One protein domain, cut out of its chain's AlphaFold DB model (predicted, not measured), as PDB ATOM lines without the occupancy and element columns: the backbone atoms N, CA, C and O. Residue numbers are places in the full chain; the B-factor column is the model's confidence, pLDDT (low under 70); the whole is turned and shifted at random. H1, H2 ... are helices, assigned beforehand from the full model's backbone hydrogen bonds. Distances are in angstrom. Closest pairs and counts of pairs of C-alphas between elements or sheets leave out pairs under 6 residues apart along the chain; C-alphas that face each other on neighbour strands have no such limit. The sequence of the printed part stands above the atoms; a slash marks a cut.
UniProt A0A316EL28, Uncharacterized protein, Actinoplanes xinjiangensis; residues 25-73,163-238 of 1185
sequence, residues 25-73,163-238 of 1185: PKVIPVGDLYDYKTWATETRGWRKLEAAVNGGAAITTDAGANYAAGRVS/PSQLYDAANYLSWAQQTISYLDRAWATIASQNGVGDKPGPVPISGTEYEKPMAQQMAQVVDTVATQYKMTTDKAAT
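This is residues 25 to 73 and 163 to 238 of the 1185 residues of an uncharacterized protein of Actinoplanes xinjiangensis (UniProt A0A316EL28). Two long helices, H4 and H5, run side by side in opposite ways as a helical hairpin, and the short helix H2 packs slantwise on one side of the pair, meeting both. Helix H1, a single short turn, packs on H2 and H5, while H3 sits away from the long helices and meets H2 alone; residues 27 to 32 stick out, and a long loop, residues 194 to 210, joins H4 to H5 at one end of the hairpin. The printed part has 125 residues with five named helices, in the order H1, H2, H3, H4, H5, and no named strand, and its class is all helix. The whole is compact, with a radius of gyration of the C-alphas of 15.6 A, and it is elongated, spanning 55 by 30 by 24 A.

Start at Pro 25 and pass residues 27 to 32, which stand free, to reach H1, residues 36 to 39. Six residues farther on comes H2, residues 46 to 54, the hub, which touches the four other helices. H1 and H2 touch, and their closest C-alphas, those of Tyr 36 and Leu 49, are 6.5 A apart. Next you meet H3, residues 62 to 69, which only just touches H2, with 3 pairs of C-alphas within 8 A. Look at Asn 54 and Ala 68 for their closest C-alphas, 6.8 A apart; the two helices are about perpendicular, at 75 degrees. Beyond the cut lies H4, residues 163 to 193, and it touches H2 with residues 173 to 180 alone. Their closest C-alphas, those of Asn 54 and Gln 177, are 5.7 A apart, at a steep tilt of 38 degrees, opposite ways. Last comes H5, residues 211 to 236, which makes a helical hairpin with H4. These two touch at a shallow tilt of 2 degrees, opposite ways, and their closest C-alphas, those of Ala 176 and Val 221, are 5.9 A apart. H5 touches H2 with residues 211 to 222 alone, the same way at a steep tilt of 40 degrees; check Trp 46 and Ala 215, whose C-alphas are the closest at 4.6 A. H5 touches H1 with residues 215 to 223 alone, closest at the C-alphas of Tyr 36 and Ala 219, 6.5 A. H3 is apart from H1, H4 and H5, and H1 is apart from H4. In the backbone, every O i to N i+4 pair of H3 is within hydrogen-bond range; the figures are 4 of 5 in H2, 26 of 27 in H4 and 21 of 22 in H5, and H1 is too short for such a pair.

Find C-alpha 36 at (83.310, -59.362, 21.065), where H1 begins its four residues. H2 measures 12.0 A from C-alpha 46 to C-alpha 54, and H3 10.5 A from C-alpha 62 to C-alpha 69. Then find C-alpha 163 at (84.597, -75.681, -0.377); from there H4, the longest helix, runs 45.2 A to C-alpha 193. H5 runs 37.0 A from C-alpha 211 to C-alpha 236 at (93.354, -70.077, 2.718).

The two C-alphas farthest apart, those of Asp 198 and Thr 238, are 55.8 A apart. Residues 74 to 162 are cut out, and C-alphas 73 and 163 stand 16.4 A apart across the cut. The links from H1 to H2 and from H2 to H3 are short, and the link from H4 to H5, 17 residues, is long. The mean pLDDT of the printed part is 83.5; look for values under 70 at residues 29 to 31, 198 to 201 and 231 to 238, where the model's confidence is low.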
ATOM      1  N   PRO A  25      77.202 -53.081  11.879       77.94
ATOM      2  CA  PRO A  25      77.486 -51.981  10.959       77.94
ATOM      3  C   PRO A  25      77.623 -52.494   9.513       77.94
ATOM      4  O   PRO A  25      77.837 -53.683   9.276       77.94
ATOM      5  N   LYS A  26      77.451 -51.616   8.514       73.56
ATOM      6  CA  LYS A  26      77.626 -51.994   7.092       73.56
ATOM      7  C   LYS A  26      79.097 -52.196   6.712       73.56
ATOM      8  O   LYS A  26      79.387 -52.976   5.814       73.56
ATOM      9  N   VAL A  27      80.001 -51.513   7.413       74.12
ATOM     10  CA  VAL A  27      81.454 -51.695   7.343       74.12
ATOM     11  C   VAL A  27      81.904 -52.179   8.716       74.12
ATOM     12  O   VAL A  27      81.645 -51.506   9.713       74.12
ATOM     13  N   ILE A  28      82.535 -53.351   8.781       72.81
ATOM     14  CA  ILE A  28      83.049 -53.921  10.032       72.81
ATOM     15  C   ILE A  28      84.542 -53.566  10.131       72.81
ATOM     16  O   ILE A  28      85.295 -53.926   9.225       72.81
ATOM     17  N   PRO A  29      84.995 -52.860  11.184       68.19
ATOM     18  CA  PRO A  29      86.405 -52.519  11.343       68.19
ATOM     19  C   PRO A  29      87.217 -53.760  11.735       68.19
ATOM     20  O   PRO A  29      87.119 -54.251  12.854       68.19
ATOM     21  N   VAL A  30      88.070 -54.249  10.833       66.69
ATOM     22  CA  VAL A  30      88.874 -55.476  11.031       66.69
ATOM     23  C   VAL A  30      90.080 -55.316  11.978       66.69
ATOM     24  O   VAL A  30      90.904 -56.220  12.085       66.69
ATOM     25  N   GLY A  31      90.199 -54.175  12.667       66.50
ATOM     26  CA  GLY A  31      91.348 -53.830  13.514       66.50
ATOM     27  C   GLY A  31      91.442 -54.587  14.846       66.50
ATOM     28  O   GLY A  31      92.532 -54.670  15.407       66.50
ATOM     29  N   ASP A  32      90.341 -55.162  15.345       77.81
ATOM     30  CA  ASP A  32      90.342 -56.053  16.514       77.81
ATOM     31  C   ASP A  32      89.440 -57.271  16.272       77.81
ATOM     32  O   ASP A  32      88.220 -57.205  16.387       77.81
ATOM     33  N   LEU A  33      90.058 -58.418  15.974       73.00
ATOM     34  CA  LEU A  33      89.376 -59.705  15.774       73.00
ATOM     35  C   LEU A  33      88.848 -60.340  17.080       73.00
ATOM     36  O   LEU A  33      88.375 -61.479  17.061       73.00
ATOM     37  N   TYR A  34      88.973 -59.651  18.218       82.88
ATOM     38  CA  TYR A  34      88.530 -60.093  19.542       82.88
ATOM     39  C   TYR A  34      87.611 -59.076  20.244       82.88
ATOM     40  O   TYR A  34      87.304 -59.246  21.431       82.88
ATOM     41  N   ASP A  35      87.113 -58.080  19.507       84.25
ATOM     42  CA  ASP A  35      86.195 -57.026  19.954       84.25
ATOM     43  C   ASP A  35      84.996 -57.544  20.777       84.25
ATOM     44  O   ASP A  35      84.671 -56.993  21.834       84.25
ATOM     45  N   TYR A  36      84.408 -58.675  20.382       87.50
ATOM     46  CA  TYR A  36      83.310 -59.362  21.065       87.50
ATOM     47  C   TYR A  36      83.593 -59.711  22.536       87.50
ATOM     48  O   TYR A  36      82.665 -59.807  23.349       87.50
ATOM     49  N   LYS A  37      84.868 -59.848  22.925       88.38
ATOM     50  CA  LYS A  37      85.274 -60.073  24.325       88.38
ATOM     51  C   LYS A  37      85.077 -58.824  25.179       88.38
ATOM     52  O   LYS A  37      84.802 -58.947  26.372       88.38
ATOM     53  N   THR A  38      85.143 -57.635  24.576       87.31
ATOM     54  CA  THR A  38      84.788 -56.374  25.240       87.31
ATOM     55  C   THR A  38      83.271 -56.249  25.388       87.31
ATOM     56  O   THR A  38      82.797 -55.984  26.497       87.31
ATOM     57  N   TRP A  39      82.494 -56.569  24.341       89.31
ATOM     58  CA  TRP A  39      81.022 -56.495  24.353       89.31
ATOM     59  C   TRP A  39      80.400 -57.377  25.442       89.31
ATOM     60  O   TRP A  39      79.423 -56.984  26.072       89.31
ATOM     61  N   ALA A  40      81.011 -58.528  25.747       88.38
ATOM     62  CA  ALA A  40      80.617 -59.403  26.857       88.38
ATOM     63  C   ALA A  40      80.621 -58.718  28.245       88.38
ATOM     64  O   ALA A  40      80.035 -59.234  29.200       88.38
ATOM     65  N   THR A  41      81.298 -57.572  28.374       86.25
ATOM     66  CA  THR A  41      81.381 -56.762  29.603       86.25
ATOM     67  C   THR A  41      80.548 -55.475  29.547       86.25
ATOM     68  O   THR A  41      80.326 -54.842  30.585       86.25
ATOM     69  N   GLU A  42      80.063 -55.092  28.362       86.94
ATOM     70  CA  GLU A  42      79.302 -53.864  28.127       86.94
ATOM     71  C   GLU A  42      77.823 -53.998  28.511       86.94
ATOM     72  O   GLU A  42      77.159 -54.998  28.238       86.94
ATOM     73  N   THR A  43      77.257 -52.921  29.059       82.88
ATOM     74  CA  THR A  43      75.801 -52.734  29.142       82.88
ATOM     75  C   THR A  43      75.197 -52.790  27.736       82.88
ATOM     76  O   THR A  43      75.671 -52.085  26.846       82.88
ATOM     77  N   ARG A  44      74.165 -53.620  27.533       83.88
ATOM     78  CA  ARG A  44      73.536 -53.955  26.237       83.88
ATOM     79  C   ARG A  44      74.448 -54.651  25.210       83.88
ATOM     80  O   ARG A  44      73.977 -54.955  24.117       83.88
ATOM     81  N   GLY A  45      75.691 -55.000  25.557       85.56
ATOM     82  CA  GLY A  45      76.650 -55.641  24.644       85.56
ATOM     83  C   GLY A  45      76.252 -57.045  24.166       85.56
ATOM     84  O   GLY A  45      76.658 -57.465  23.083       85.56
ATOM     85  N   TRP A  46      75.361 -57.733  24.890       89.00
ATOM     86  CA  TRP A  46      74.711 -58.967  24.423       89.00
ATOM     87  C   TRP A  46      73.999 -58.796  23.072       89.00
ATOM     88  O   TRP A  46      73.996 -59.721  22.268       89.00
ATOM     89  N   ARG A  47      73.472 -57.598  22.774       89.25
ATOM     90  CA  ARG A  47      72.843 -57.300  21.479       89.25
ATOM     91  C   ARG A  47      73.844 -57.260  20.330       89.25
ATOM     92  O   ARG A  47      73.485 -57.642  19.226       89.25
ATOM     93  N   LYS A  48      75.090 -56.832  20.571       88.62
ATOM     94  CA  LYS A  48      76.159 -56.888  19.558       88.62
ATOM     95  C   LYS A  48      76.534 -58.341  19.261       88.62
ATOM     96  O   LYS A  48      76.618 -58.731  18.104       88.62
ATOM     97  N   LEU A  49      76.671 -59.152  20.317       91.56
ATOM     98  CA  LEU A  49      76.953 -60.590  20.226       91.56
ATOM     99  C   LEU A  49      75.855 -61.355  19.472       91.56
ATOM    100  O   LEU A  49      76.166 -62.181  18.618       91.56
ATOM    101  N   GLU A  50      74.583 -61.063  19.754       90.81
ATOM    102  CA  GLU A  50      73.457 -61.629  19.006       90.81
ATOM    103  C   GLU A  50      73.440 -61.126  17.552       90.81
ATOM    104  O   GLU A  50      73.402 -61.937  16.627       90.81
ATOM    105  N   ALA A  51      73.538 -59.812  17.324       90.50
ATOM    106  CA  ALA A  51      73.463 -59.224  15.986       90.50
ATOM    107  C   ALA A  51      74.612 -59.657  15.059       90.50
ATOM    108  O   ALA A  51      74.408 -59.774  13.852       90.50
ATOM    109  N   ALA A  52      75.794 -59.957  15.606       89.94
ATOM    110  CA  ALA A  52      76.927 -60.498  14.852       89.94
ATOM    111  C   ALA A  52      76.695 -61.931  14.323       89.94
ATOM    112  O   ALA A  52      77.351 -62.338  13.368       89.94
ATOM    113  N   VAL A  53      75.771 -62.695  14.921       92.00
ATOM    114  CA  VAL A  53      75.509 -64.110  14.580       92.00
ATOM    115  C   VAL A  53      74.153 -64.297  13.895       92.00
ATOM    116  O   VAL A  53      74.048 -65.038  12.920       92.00
ATOM    117  N   ASN A  54      73.119 -63.602  14.370       90.81
ATOM    118  CA  ASN A  54      71.759 -63.642  13.826       90.81
ATOM    119  C   ASN A  54      71.524 -62.582  12.730       90.81
ATOM    120  O   ASN A  54      70.447 -62.536  12.143       90.81
ATOM    121  N   GLY A  55      72.491 -61.692  12.480       88.88
ATOM    122  CA  GLY A  55      72.360 -60.550  11.564       88.88
ATOM    123  C   GLY A  55      71.601 -59.354  12.147       88.88
ATOM    124  O   GLY A  55      71.639 -58.267  11.574       88.88
ATOM    125  N   GLY A  56      70.952 -59.530  13.298       88.44
ATOM    126  CA  GLY A  56      70.317 -58.489  14.100       88.44
ATOM    127  C   GLY A  56      69.826 -59.042  15.442       88.44
ATOM    128  O   GLY A  56      69.804 -60.253  15.653       88.44
ATOM    129  N   ALA A  57      69.471 -58.145  16.356       87.69
ATOM    130  CA  ALA A  57      69.135 -58.419  17.749       87.69
ATOM    131  C   ALA A  57      67.976 -57.531  18.219       87.69
ATOM    132  O   ALA A  57      67.865 -56.369  17.813       87.69
ATOM    133  N   ALA A  58      67.131 -58.070  19.103       81.56
ATOM    134  CA  ALA A  58      65.903 -57.424  19.591       81.56
ATOM    135  C   ALA A  58      64.930 -56.923  18.493       81.56
ATOM    136  O   ALA A  58      64.181 -55.972  18.719       81.56
ATOM    137  N   ILE A  59      64.942 -57.583  17.332       81.69
ATOM    138  CA  ILE A  59      64.069 -57.327  16.178       81.69
ATOM    139  C   ILE A  59      62.599 -57.550  16.561       81.69
ATOM    140  O   ILE A  59      62.278 -58.512  17.261       81.69
ATOM    141  N   THR A  60      61.698 -56.693  16.071       77.88
ATOM    142  CA  THR A  60      60.250 -56.791  16.343       77.88
ATOM    143  C   THR A  60      59.349 -56.753  15.106       77.88
ATOM    144  O   THR A  60      58.137 -56.902  15.261       77.88
ATOM    145  N   THR A  61      59.897 -56.605  13.891       81.44
ATOM    146  CA  THR A  61      59.120 -56.652  12.637       81.44
ATOM    147  C   THR A  61      59.721 -57.612  11.611       81.44
ATOM    148  O   THR A  61      60.921 -57.902  11.624       81.44
ATOM    149  N   ASP A  62      58.895 -58.059  10.663       82.62
ATOM    150  CA  ASP A  62      59.346 -58.873   9.530       82.62
ATOM    151  C   ASP A  62      60.325 -58.110   8.618       82.62
ATOM    152  O   ASP A  62      61.183 -58.723   7.983       82.62
ATOM    153  N   ALA A  63      60.257 -56.773   8.564       81.19
ATOM    154  CA  ALA A  63      61.196 -55.962   7.787       81.19
ATOM    155  C   ALA A  63      62.606 -56.006   8.401       81.19
ATOM    156  O   ALA A  63      63.573 -56.294   7.692       81.19
ATOM    157  N   GLY A  64      62.717 -55.826   9.723       80.62
ATOM    158  CA  GLY A  64      63.971 -55.999  10.457       80.62
ATOM    159  C   GLY A  64      64.524 -57.425  10.361       80.62
ATOM    160  O   GLY A  64      65.732 -57.609  10.207       80.62
ATOM    161  N   ALA A  65      63.656 -58.444  10.356       82.50
ATOM    162  CA  ALA A  65      64.064 -59.842  10.197       82.50
ATOM    163  C   ALA A  65      64.646 -60.128   8.799       82.50
ATOM    164  O   ALA A  65      65.701 -60.757   8.680       82.50
ATOM    165  N   ASN A  66      64.013 -59.612   7.740       83.62
ATOM    166  CA  ASN A  66      64.544 -59.696   6.376       83.62
ATOM    167  C   ASN A  66      65.867 -58.923   6.226       83.62
ATOM    168  O   ASN A  66      66.796 -59.409   5.579       83.62
ATOM    169  N   TYR A  67      65.994 -57.754   6.861       83.75
ATOM    170  CA  TYR A  67      67.237 -56.979   6.854       83.75
ATOM    171  C   TYR A  67      68.385 -57.718   7.554       83.75
ATOM    172  O   TYR A  67      69.485 -57.782   7.005       83.75
ATOM    173  N   ALA A  68      68.125 -58.354   8.702       85.31
ATOM    174  CA  ALA A  68      69.093 -59.196   9.409       85.31
ATOM    175  C   ALA A  68      69.561 -60.396   8.569       85.31
ATOM    176  O   ALA A  68      70.767 -60.635   8.455       85.31
ATOM    177  N   ALA A  69      68.639 -61.095   7.898       83.88
ATOM    178  CA  ALA A  69      68.973 -62.177   6.967       83.88
ATOM    179  C   ALA A  69      69.833 -61.697   5.777       83.88
ATOM    180  O   ALA A  69      70.648 -62.457   5.254       83.88
ATOM    181  N   GLY A  70      69.703 -60.423   5.387       85.31
ATOM    182  CA  GLY A  70      70.578 -59.751   4.421       85.31
ATOM    183  C   GLY A  70      71.960 -59.347   4.960       85.31
ATOM    184  O   GLY A  70      72.801 -58.917   4.171       85.31
ATOM    185  N   ARG A  71      72.221 -59.469   6.271       85.31
ATOM    186  CA  ARG A  71      73.544 -59.220   6.883       85.31
ATOM    187  C   ARG A  71      74.321 -60.500   7.175       85.31
ATOM    188  O   ARG A  71      75.519 -60.537   6.918       85.31
ATOM    189  N   VAL A  72      73.668 -61.522   7.732       89.19
ATOM    190  CA  VAL A  72      74.316 -62.784   8.132       89.19
ATOM    191  C   VAL A  72      73.433 -63.963   7.733       89.19
ATOM    192  O   VAL A  72      72.331 -64.132   8.251       89.19
ATOM    193  N   SER A  73      73.923 -64.802   6.817       90.19
ATOM    194  CA  SER A  73      73.159 -65.919   6.257       90.19
ATOM    195  C   SER A  73      74.009 -67.180   6.116       90.19
ATOM    196  O   SER A  73      74.997 -67.216   5.389       90.19
ATOM    197  N   PRO A 163      85.985 -75.238  -0.506       83.50
ATOM    198  CA  PRO A 163      84.597 -75.681  -0.377       83.50
ATOM    199  C   PRO A 163      84.289 -76.363   0.965       83.50
ATOM    200  O   PRO A 163      83.305 -75.999   1.605       83.50
ATOM    201  N   SER A 164      85.119 -77.313   1.427       80.00
ATOM    202  CA  SER A 164      84.881 -78.019   2.701       80.00
ATOM    203  C   SER A 164      84.897 -77.056   3.884       80.00
ATOM    204  O   SER A 164      83.991 -77.080   4.712       80.00
ATOM    205  N   GLN A 165      85.889 -76.163   3.931       81.56
ATOM    206  CA  GLN A 165      86.031 -75.196   5.017       81.56
ATOM    207  C   GLN A 165      84.856 -74.204   5.070       81.56
ATOM    208  O   GLN A 165      84.391 -73.869   6.157       81.56
ATOM    209  N   LEU A 166      84.315 -73.788   3.918       85.25
ATOM    210  CA  LEU A 166      83.108 -72.954   3.860       85.25
ATOM    211  C   LEU A 166      81.847 -73.711   4.318       85.25
ATOM    212  O   LEU A 166      81.025 -73.139   5.036       85.25
ATOM    213  N   TYR A 167      81.701 -74.997   3.979       85.31
ATOM    214  CA  TYR A 167      80.620 -75.832   4.523       85.31
ATOM    215  C   TYR A 167      80.713 -75.973   6.051       85.31
ATOM    216  O   TYR A 167      79.702 -75.819   6.742       85.31
ATOM    217  N   ASP A 168      81.907 -76.205   6.599       83.56
ATOM    218  CA  ASP A 168      82.116 -76.294   8.048       83.56
ATOM    219  C   ASP A 168      81.861 -74.946   8.746       83.56
ATOM    220  O   ASP A 168      81.157 -74.892   9.756       83.56
ATOM    221  N   ALA A 169      82.325 -73.835   8.165       85.62
ATOM    222  CA  ALA A 169      82.039 -72.480   8.639       85.62
ATOM    223  C   ALA A 169      80.526 -72.167   8.673       85.62
ATOM    224  O   ALA A 169      80.043 -71.532   9.618       85.62
ATOM    225  N   ALA A 170      79.762 -72.651   7.688       89.12
ATOM    226  CA  ALA A 170      78.302 -72.544   7.663       89.12
ATOM    227  C   ALA A 170      77.627 -73.414   8.743       89.12
ATOM    228  O   ALA A 170      76.687 -72.960   9.402       89.12
ATOM    229  N   ASN A 171      78.127 -74.634   8.976       89.38
ATOM    230  CA  ASN A 171      77.650 -75.512  10.052       89.38
ATOM    231  C   ASN A 171      77.866 -74.876  11.438       89.38
ATOM    232  O   ASN A 171      76.951 -74.870  12.266       89.38
ATOM    233  N   TYR A 172      79.038 -74.275  11.674       89.19
ATOM    234  CA  TYR A 172      79.331 -73.542  12.909       89.19
ATOM    235  C   TYR A 172      78.451 -72.301  13.090       89.19
ATOM    236  O   TYR A 172      77.960 -72.070  14.195       89.19
ATOM    237  N   LEU A 173      78.191 -71.535  12.026       91.94
ATOM    238  CA  LEU A 173      77.276 -70.390  12.083       91.94
ATOM    239  C   LEU A 173      75.835 -70.830  12.412       91.94
ATOM    240  O   LEU A 173      75.192 -70.234  13.274       91.94
ATOM    241  N   SER A 174      75.356 -71.922  11.809       92.00
ATOM    242  CA  SER A 174      74.036 -72.504  12.105       92.00
ATOM    243  C   SER A 174      73.912 -72.971  13.562       92.00
ATOM    244  O   SER A 174      72.917 -72.676  14.232       92.00
ATOM    245  N   TRP A 175      74.937 -73.647  14.095       94.12
ATOM    246  CA  TRP A 175      74.999 -73.996  15.519       94.12
ATOM    247  C   TRP A 175      74.986 -72.754  16.417       94.12
ATOM    248  O   TRP A 175      74.303 -72.744  17.445       94.12
ATOM    249  N   ALA A 176      75.713 -71.704  16.037       94.69
ATOM    250  CA  ALA A 176      75.809 -70.481  16.819       94.69
ATOM    251  C   ALA A 176      74.465 -69.745  16.904       94.69
ATOM    252  O   ALA A 176      74.039 -69.391  18.004       94.69
ATOM    253  N   GLN A 177      73.756 -69.612  15.778       94.19
ATOM    254  CA  GLN A 177      72.408 -69.034  15.713       94.19
ATOM    255  C   GLN A 177      71.420 -69.802  16.605       94.19
ATOM    256  O   GLN A 177      70.695 -69.205  17.407       94.19
ATOM    257  N   GLN A 178      71.438 -71.138  16.542       93.19
ATOM    258  CA  GLN A 178      70.616 -71.996  17.406       93.19
ATOM    259  C   GLN A 178      70.980 -71.848  18.894       93.19
ATOM    260  O   GLN A 178      70.093 -71.788  19.747       93.19
ATOM    261  N   THR A 179      72.273 -71.761  19.214       93.25
ATOM    262  CA  THR A 179      72.765 -71.708  20.600       93.25
ATOM    263  C   THR A 179      72.518 -70.347  21.246       93.25
ATOM    264  O   THR A 179      72.081 -70.301  22.393       93.25
ATOM    265  N   ILE A 180      72.700 -69.238  20.522       93.31
ATOM    266  CA  ILE A 180      72.336 -67.896  21.007       93.31
ATOM    267  C   ILE A 180      70.817 -67.782  21.176       93.31
ATOM    268  O   ILE A 180      70.368 -67.350  22.236       93.31
ATOM    269  N   SER A 181      70.025 -68.286  20.220       91.31
ATOM    270  CA  SER A 181      68.555 -68.345  20.337       91.31
ATOM    271  C   SER A 181      68.072 -69.186  21.529       91.31
ATOM    272  O   SER A 181      67.010 -68.919  22.093       91.31
ATOM    273  N   TYR A 182      68.826 -70.218  21.919       92.62
ATOM    274  CA  TYR A 182      68.565 -70.984  23.137       92.62
ATOM    275  C   TYR A 182      68.951 -70.202  24.400       92.62
ATOM    276  O   TYR A 182      68.168 -70.163  25.351       92.62
ATOM    277  N   LEU A 183      70.130 -69.569  24.412       92.12
ATOM    278  CA  LEU A 183      70.636 -68.808  25.556       92.12
ATOM    279  C   LEU A 183      69.738 -67.612  25.893       92.12
ATOM    280  O   LEU A 183      69.378 -67.471  27.059       92.12
ATOM    281  N   ASP A 184      69.333 -66.811  24.902       90.25
ATOM    282  CA  ASP A 184      68.382 -65.702  25.083       90.25
ATOM    283  C   ASP A 184      67.103 -66.181  25.793       90.25
ATOM    284  O   ASP A 184      66.798 -65.758  26.909       90.25
ATOM    285  N   ARG A 185      66.417 -67.174  25.213       90.12
ATOM    286  CA  ARG A 185      65.169 -67.724  25.766       90.12
ATOM    287  C   ARG A 185      65.356 -68.324  27.159       90.12
ATOM    288  O   ARG A 185      64.474 -68.181  28.009       90.12
ATOM    289  N   ALA A 186      66.480 -68.992  27.415       90.38
ATOM    290  CA  ALA A 186      66.779 -69.586  28.716       90.38
ATOM    291  C   ALA A 186      67.015 -68.515  29.796       90.38
ATOM    292  O   ALA A 186      66.460 -68.619  30.893       90.38
ATOM    293  N   TRP A 187      67.768 -67.456  29.486       91.50
ATOM    294  CA  TRP A 187      67.998 -66.344  30.411       91.50
ATOM    295  C   TRP A 187      66.759 -65.458  30.586       91.50
ATOM    296  O   TRP A 187      66.465 -65.080  31.718       91.50
ATOM    297  N   ALA A 188      65.963 -65.225  29.538       88.44
ATOM    298  CA  ALA A 188      64.650 -64.579  29.637       88.44
ATOM    299  C   ALA A 188      63.692 -65.368  30.550       88.44
ATOM    300  O   ALA A 188      62.980 -64.787  31.373       88.44
ATOM    301  N   THR A 189      63.713 -66.703  30.464       89.06
ATOM    302  CA  THR A 189      62.924 -67.582  31.344       89.06
ATOM    303  C   THR A 189      63.382 -67.479  32.802       89.06
ATOM    304  O   THR A 189      62.548 -67.337  33.692       89.06
ATOM    305  N   ILE A 190      64.691 -67.497  33.072       89.44
ATOM    306  CA  ILE A 190      65.224 -67.362  34.441       89.44
ATOM    307  C   ILE A 190      64.940 -65.967  35.014       89.44
ATOM    308  O   ILE A 190      64.486 -65.850  36.150       89.44
ATOM    309  N   ALA A 191      65.152 -64.914  34.224       88.56
ATOM    310  CA  ALA A 191      64.896 -63.541  34.634       88.56
ATOM    311  C   ALA A 191      63.407 -63.329  34.974       88.56
ATOM    312  O   ALA A 191      63.096 -62.812  36.045       88.56
ATOM    313  N   SER A 192      62.481 -63.797  34.129       87.81
ATOM    314  CA  SER A 192      61.035 -63.695  34.396       87.81
ATOM    315  C   SER A 192      60.573 -64.547  35.586       87.81
ATOM    316  O   SER A 192      59.777 -64.067  36.393       87.81
ATOM    317  N   GLN A 193      61.126 -65.752  35.787       86.88
ATOM    318  CA  GLN A 193      60.902 -66.543  37.013       86.88
ATOM    319  C   GLN A 193      61.350 -65.805  38.284       86.88
ATOM    320  O   GLN A 193      60.717 -65.943  39.330       86.88
ATOM    321  N   ASN A 194      62.409 -65.001  38.183       86.88
ATOM    322  CA  ASN A 194      62.958 -64.212  39.282       86.88
ATOM    323  C   ASN A 194      62.355 -62.785  39.362       86.88
ATOM    324  O   ASN A 194      62.854 -61.951  40.115       86.88
ATOM    325  N   GLY A 195      61.263 -62.502  38.634       84.31
ATOM    326  CA  GLY A 195      60.490 -61.255  38.734       84.31
ATOM    327  C   GLY A 195      60.883 -60.136  37.759       84.31
ATOM    328  O   GLY A 195      60.457 -58.996  37.934       84.31
ATOM    329  N   VAL A 196      61.681 -60.417  36.727       82.38
ATOM    330  CA  VAL A 196      62.001 -59.437  35.676       82.38
ATOM    331  C   VAL A 196      60.894 -59.417  34.619       82.38
ATOM    332  O   VAL A 196      60.815 -60.304  33.773       82.38
ATOM    333  N   GLY A 197      60.077 -58.359  34.626       78.06
ATOM    334  CA  GLY A 197      59.088 -58.077  33.580       78.06
ATOM    335  C   GLY A 197      57.685 -58.604  33.888       78.06
ATOM    336  O   GLY A 197      57.258 -59.611  33.337       78.06
ATOM    337  N   ASP A 198      56.926 -57.866  34.702       65.38
ATOM    338  CA  ASP A 198      55.575 -58.231  35.181       65.38
ATOM    339  C   ASP A 198      54.453 -58.190  34.112       65.38
ATOM    340  O   ASP A 198      53.283 -57.966  34.438       65.38
ATOM    341  N   LYS A 199      54.778 -58.299  32.818       60.44
ATOM    342  CA  LYS A 199      53.842 -58.067  31.705       60.44
ATOM    343  C   LYS A 199      54.043 -59.064  30.562       60.44
ATOM    344  O   LYS A 199      55.184 -59.416  30.278       60.44
ATOM    345  N   PRO A 200      52.973 -59.457  29.844       59.31
ATOM    346  CA  PRO A 200      53.113 -60.206  28.600       59.31
ATOM    347  C   PRO A 200      53.865 -59.360  27.561       59.31
ATOM    348  O   PRO A 200      53.405 -58.285  27.176       59.31
ATOM    349  N   GLY A 201      55.033 -59.838  27.133       68.56
ATOM    350  CA  GLY A 201      55.932 -59.150  26.206       68.56
ATOM    351  C   GLY A 201      57.387 -59.620  26.361       68.56
ATOM    352  O   GLY A 201      57.642 -60.565  27.110       68.56
ATOM    353  N   PRO A 202      58.347 -58.983  25.665       75.44
ATOM    354  CA  PRO A 202      59.771 -59.289  25.799       75.44
ATOM    355  C   PRO A 202      60.300 -59.012  27.213       75.44
ATOM    356  O   PRO A 202      59.983 -57.984  27.814       75.44
ATOM    357  N   VAL A 203      61.146 -59.906  27.731       81.81
ATOM    358  CA  VAL A 203      61.733 -59.785  29.076       81.81
ATOM    359  C   VAL A 203      62.883 -58.764  29.060       81.81
ATOM    360  O   VAL A 203      63.843 -58.942  28.308       81.81
ATOM    361  N   PRO A 204      62.846 -57.692  29.876       84.56
ATOM    362  CA  PRO A 204      63.871 -56.650  29.862       84.56
ATOM    363  C   PRO A 204      65.133 -57.083  30.628       84.56
ATOM    364  O   PRO A 204      65.350 -56.684  31.768       84.56
ATOM    365  N   ILE A 205      65.988 -57.892  29.995       84.19
ATOM    366  CA  ILE A 205      67.245 -58.386  30.595       84.19
ATOM    367  C   ILE A 205      68.281 -57.261  30.790       84.19
ATOM    368  O   ILE A 205      69.081 -57.311  31.724       84.19
ATOM    369  N   SER A 206      68.284 -56.235  29.935       85.81
ATOM    370  CA  SER A 206      69.308 -55.175  29.967       85.81
ATOM    371  C   SER A 206      69.260 -54.347  31.255       85.81
ATOM    372  O   SER A 206      68.193 -53.882  31.649       85.81
ATOM    373  N   GLY A 207      70.410 -54.140  31.903       82.06
ATOM    374  CA  GLY A 207      70.496 -53.475  33.208       82.06
ATOM    375  C   GLY A 207      70.130 -54.354  34.414       82.06
ATOM    376  O   GLY A 207      70.127 -53.852  35.538       82.06
ATOM    377  N   THR A 208      69.845 -55.646  34.215       87.62
ATOM    378  CA  THR A 208      69.617 -56.617  35.303       87.62
ATOM    379  C   THR A 208      70.873 -57.435  35.615       87.62
ATOM    380  O   THR A 208      71.837 -57.451  34.849       87.62
ATOM    381  N   GLU A 209      70.858 -58.179  36.723       86.94
ATOM    382  CA  GLU A 209      71.927 -59.128  37.074       86.94
ATOM    383  C   GLU A 209      72.119 -60.258  36.039       86.94
ATOM    384  O   GLU A 209      73.213 -60.812  35.934       86.94
ATOM    385  N   TYR A 210      71.093 -60.552  35.230       89.62
ATOM    386  CA  TYR A 210      71.091 -61.608  34.210       89.62
ATOM    387  C   TYR A 210      71.828 -61.207  32.918       89.62
ATOM    388  O   TYR A 210      72.257 -62.076  32.164       89.62
ATOM    389  N   GLU A 211      72.040 -59.906  32.679       89.75
ATOM    390  CA  GLU A 211      72.668 -59.387  31.453       89.75
ATOM    391  C   GLU A 211      74.103 -59.891  31.254       89.75
ATOM    392  O   GLU A 211      74.445 -60.413  30.194       89.75
ATOM    393  N   LYS A 212      74.948 -59.762  32.283       90.69
ATOM    394  CA  LYS A 212      76.370 -60.128  32.204       90.69
ATOM    395  C   LYS A 212      76.621 -61.632  32.025       90.69
ATOM    396  O   LYS A 212      77.395 -61.968  31.130       90.69
ATOM    397  N   PRO A 213      76.015 -62.554  32.802       90.62
ATOM    398  CA  PRO A 213      76.237 -63.982  32.586       90.62
ATOM    399  C   PRO A 213      75.656 -64.467  31.248       90.62
ATOM    400  O   PRO A 213      76.267 -65.325  30.611       90.62
ATOM    401  N   MET A 214      74.554 -63.875  30.763       92.88
ATOM    402  CA  MET A 214      74.045 -64.136  29.411       92.88
ATOM    403  C   MET A 214      75.048 -63.695  28.335       92.88
ATOM    404  O   MET A 214      75.429 -64.504  27.489       92.88
ATOM    405  N   ALA A 215      75.535 -62.450  28.403       92.44
ATOM    406  CA  ALA A 215      76.523 -61.915  27.465       92.44
ATOM    407  C   ALA A 215      77.820 -62.747  27.454       92.44
ATOM    408  O   ALA A 215      78.361 -63.044  26.393       92.44
ATOM    409  N   GLN A 216      78.286 -63.198  28.623       93.19
ATOM    410  CA  GLN A 216      79.458 -64.071  28.742       93.19
ATOM    411  C   GLN A 216      79.255 -65.446  28.088       93.19
ATOM    412  O   GLN A 216      80.191 -65.960  27.475       93.19
ATOM    413  N   GLN A 217      78.061 -66.044  28.172       93.38
ATOM    414  CA  GLN A 217      77.770 -67.304  27.475       93.38
ATOM    415  C   GLN A 217      77.610 -67.107  25.962       93.38
ATOM    416  O   GLN A 217      78.133 -67.910  25.192       93.38
ATOM    417  N   MET A 218      76.968 -66.023  25.515       94.62
ATOM    418  CA  MET A 218      76.892 -65.677  24.088       94.62
ATOM    419  C   MET A 218      78.293 -65.429  23.499       94.62
ATOM    420  O   MET A 218      78.602 -65.919  22.417       94.62
ATOM    421  N   ALA A 219      79.191 -64.774  24.241       93.56
ATOM    422  CA  ALA A 219      80.575 -64.564  23.817       93.56
ATOM    423  C   ALA A 219      81.391 -65.863  23.686       93.56
ATOM    424  O   ALA A 219      82.309 -65.905  22.875       93.56
ATOM    425  N   GLN A 220      81.052 -66.938  24.411       93.25
ATOM    426  CA  GLN A 220      81.672 -68.263  24.218       93.25
ATOM    427  C   GLN A 220      81.223 -68.929  22.905       93.25
ATOM    428  O   GLN A 220      82.005 -69.646  22.278       93.25
ATOM    429  N   VAL A 221      79.990 -68.660  22.455       93.88
ATOM    430  CA  VAL A 221      79.531 -69.057  21.113       93.88
ATOM    431  C   VAL A 221      80.350 -68.319  20.050       93.88
ATOM    432  O   VAL A 221      80.906 -68.954  19.156       93.88
ATOM    433  N   VAL A 222      80.478 -66.993  20.180       92.25
ATOM    434  CA  VAL A 222      81.222 -66.155  19.222       92.25
ATOM    435  C   VAL A 222      82.717 -66.506  19.200       92.25
ATOM    436  O   VAL A 222      83.270 -66.662  18.117       92.25
ATOM    437  N   ASP A 223      83.352 -66.740  20.355       91.62
ATOM    438  CA  ASP A 223      84.750 -67.202  20.461       91.62
ATOM    439  C   ASP A 223      84.987 -68.518  19.705       91.62
ATOM    440  O   ASP A 223      85.971 -68.661  18.973       91.62
ATOM    441  N   THR A 224      84.031 -69.449  19.804       90.31
ATOM    442  CA  THR A 224      84.064 -70.718  19.067       90.31
ATOM    443  C   THR A 224      84.009 -70.478  17.556       90.31
ATOM    444  O   THR A 224      84.854 -71.004  16.832       90.31
ATOM    445  N   VAL A 225      83.058 -69.671  17.067       89.69
ATOM    446  CA  VAL A 225      82.920 -69.378  15.625       89.69
ATOM    447  C   VAL A 225      84.145 -68.633  15.096       89.69
ATOM    448  O   VAL A 225      84.744 -69.072  14.116       89.69
ATOM    449  N   ALA A 226      84.574 -67.563  15.770       86.81
ATOM    450  CA  ALA A 226      85.739 -66.767  15.385       86.81
ATOM    451  C   ALA A 226      87.021 -67.617  15.308       86.81
ATOM    452  O   ALA A 226      87.823 -67.448  14.391       86.81
ATOM    453  N   THR A 227      87.187 -68.584  16.215       84.75
ATOM    454  CA  THR A 227      88.314 -69.530  16.186       84.75
ATOM    455  C   THR A 227      88.287 -70.429  14.944       84.75
ATOM    456  O   THR A 227      89.328 -70.622  14.315       84.75
ATOM    457  N   GLN A 228      87.119 -70.942  14.541       80.69
ATOM    458  CA  GLN A 228      86.982 -71.784  13.338       80.69
ATOM    459  C   GLN A 228      87.149 -70.980  12.040       80.69
ATOM    460  O   GLN A 228      87.810 -71.434  11.104       80.69
ATOM    461  N   TYR A 229      86.618 -69.755  12.000       77.25
ATOM    462  CA  TYR A 229      86.811 -68.840  10.873       77.25
ATOM    463  C   TYR A 229      88.285 -68.442  10.739       77.25
ATOM    464  O   TYR A 229      88.817 -68.486   9.634       77.25
ATOM    465  N   LYS A 230      88.997 -68.178  11.844       70.81
ATOM    466  CA  LYS A 230      90.450 -67.962  11.797       70.81
ATOM    467  C   LYS A 230      91.201 -69.183  11.255       70.81
ATOM    468  O   LYS A 230      92.013 -69.026  10.351       70.81
ATOM    469  N   MET A 231      90.898 -70.393  11.737       59.94
ATOM    470  CA  MET A 231      91.499 -71.622  11.192       59.94
ATOM    471  C   MET A 231      91.214 -71.819   9.695       59.94
ATOM    472  O   MET A 231      92.001 -72.481   9.022       59.94
ATOM    473  N   THR A 232      90.120 -71.250   9.183       62.97
ATOM    474  CA  THR A 232      89.782 -71.250   7.754       62.97
ATOM    475  C   THR A 232      90.615 -70.229   6.976       62.97
ATOM    476  O   THR A 232      91.268 -70.572   5.990       62.97
ATOM    477  N   THR A 233      90.669 -68.981   7.447       61.47
ATOM    478  CA  THR A 233      91.445 -67.901   6.817       61.47
ATOM    479  C   THR A 233      92.947 -68.195   6.812       61.47
ATOM    480  O   THR A 233      93.589 -68.062   5.770       61.47
ATOM    481  N   ASP A 234      93.500 -68.671   7.933       61.91
ATOM    482  CA  ASP A 234      94.927 -69.001   8.070       61.91
ATOM    483  C   ASP A 234      95.356 -70.118   7.087       61.91
ATOM    484  O   ASP A 234      96.493 -70.119   6.613       61.91
ATOM    485  N   LYS A 235      94.451 -71.049   6.734       57.69
ATOM    486  CA  LYS A 235      94.677 -72.095   5.712       57.69
ATOM    487  C   LYS A 235      94.505 -71.586   4.278       57.69
ATOM    488  O   LYS A 235      95.193 -72.063   3.378       57.69
ATOM    489  N   ALA A 236      93.581 -70.656   4.044       54.09
ATOM    490  CA  ALA A 236      93.354 -70.077   2.718       54.09
ATOM    491  C   ALA A 236      94.499 -69.140   2.285       54.09
ATOM    492  O   ALA A 236      94.809 -69.048   1.101       54.09
ATOM    493  N   ALA A 237      95.168 -68.478   3.235       50.09
ATOM    494  CA  ALA A 237      96.229 -67.507   2.956       50.09
ATOM    495  C   ALA A 237      97.545 -68.114   2.414       50.09
ATOM    496  O   ALA A 237      98.365 -67.399   1.842       50.09
ATOM    497  N   THR A 238      97.786 -69.420   2.576       40.72
ATOM    498  CA  THR A 238      99.107 -70.045   2.337       40.72
ATOM    499  C   THR A 238      99.506 -70.300   0.870       40.72
ATOM    500  O   THR A 238     100.463 -71.032   0.623       40.72
TER     501      THR A 238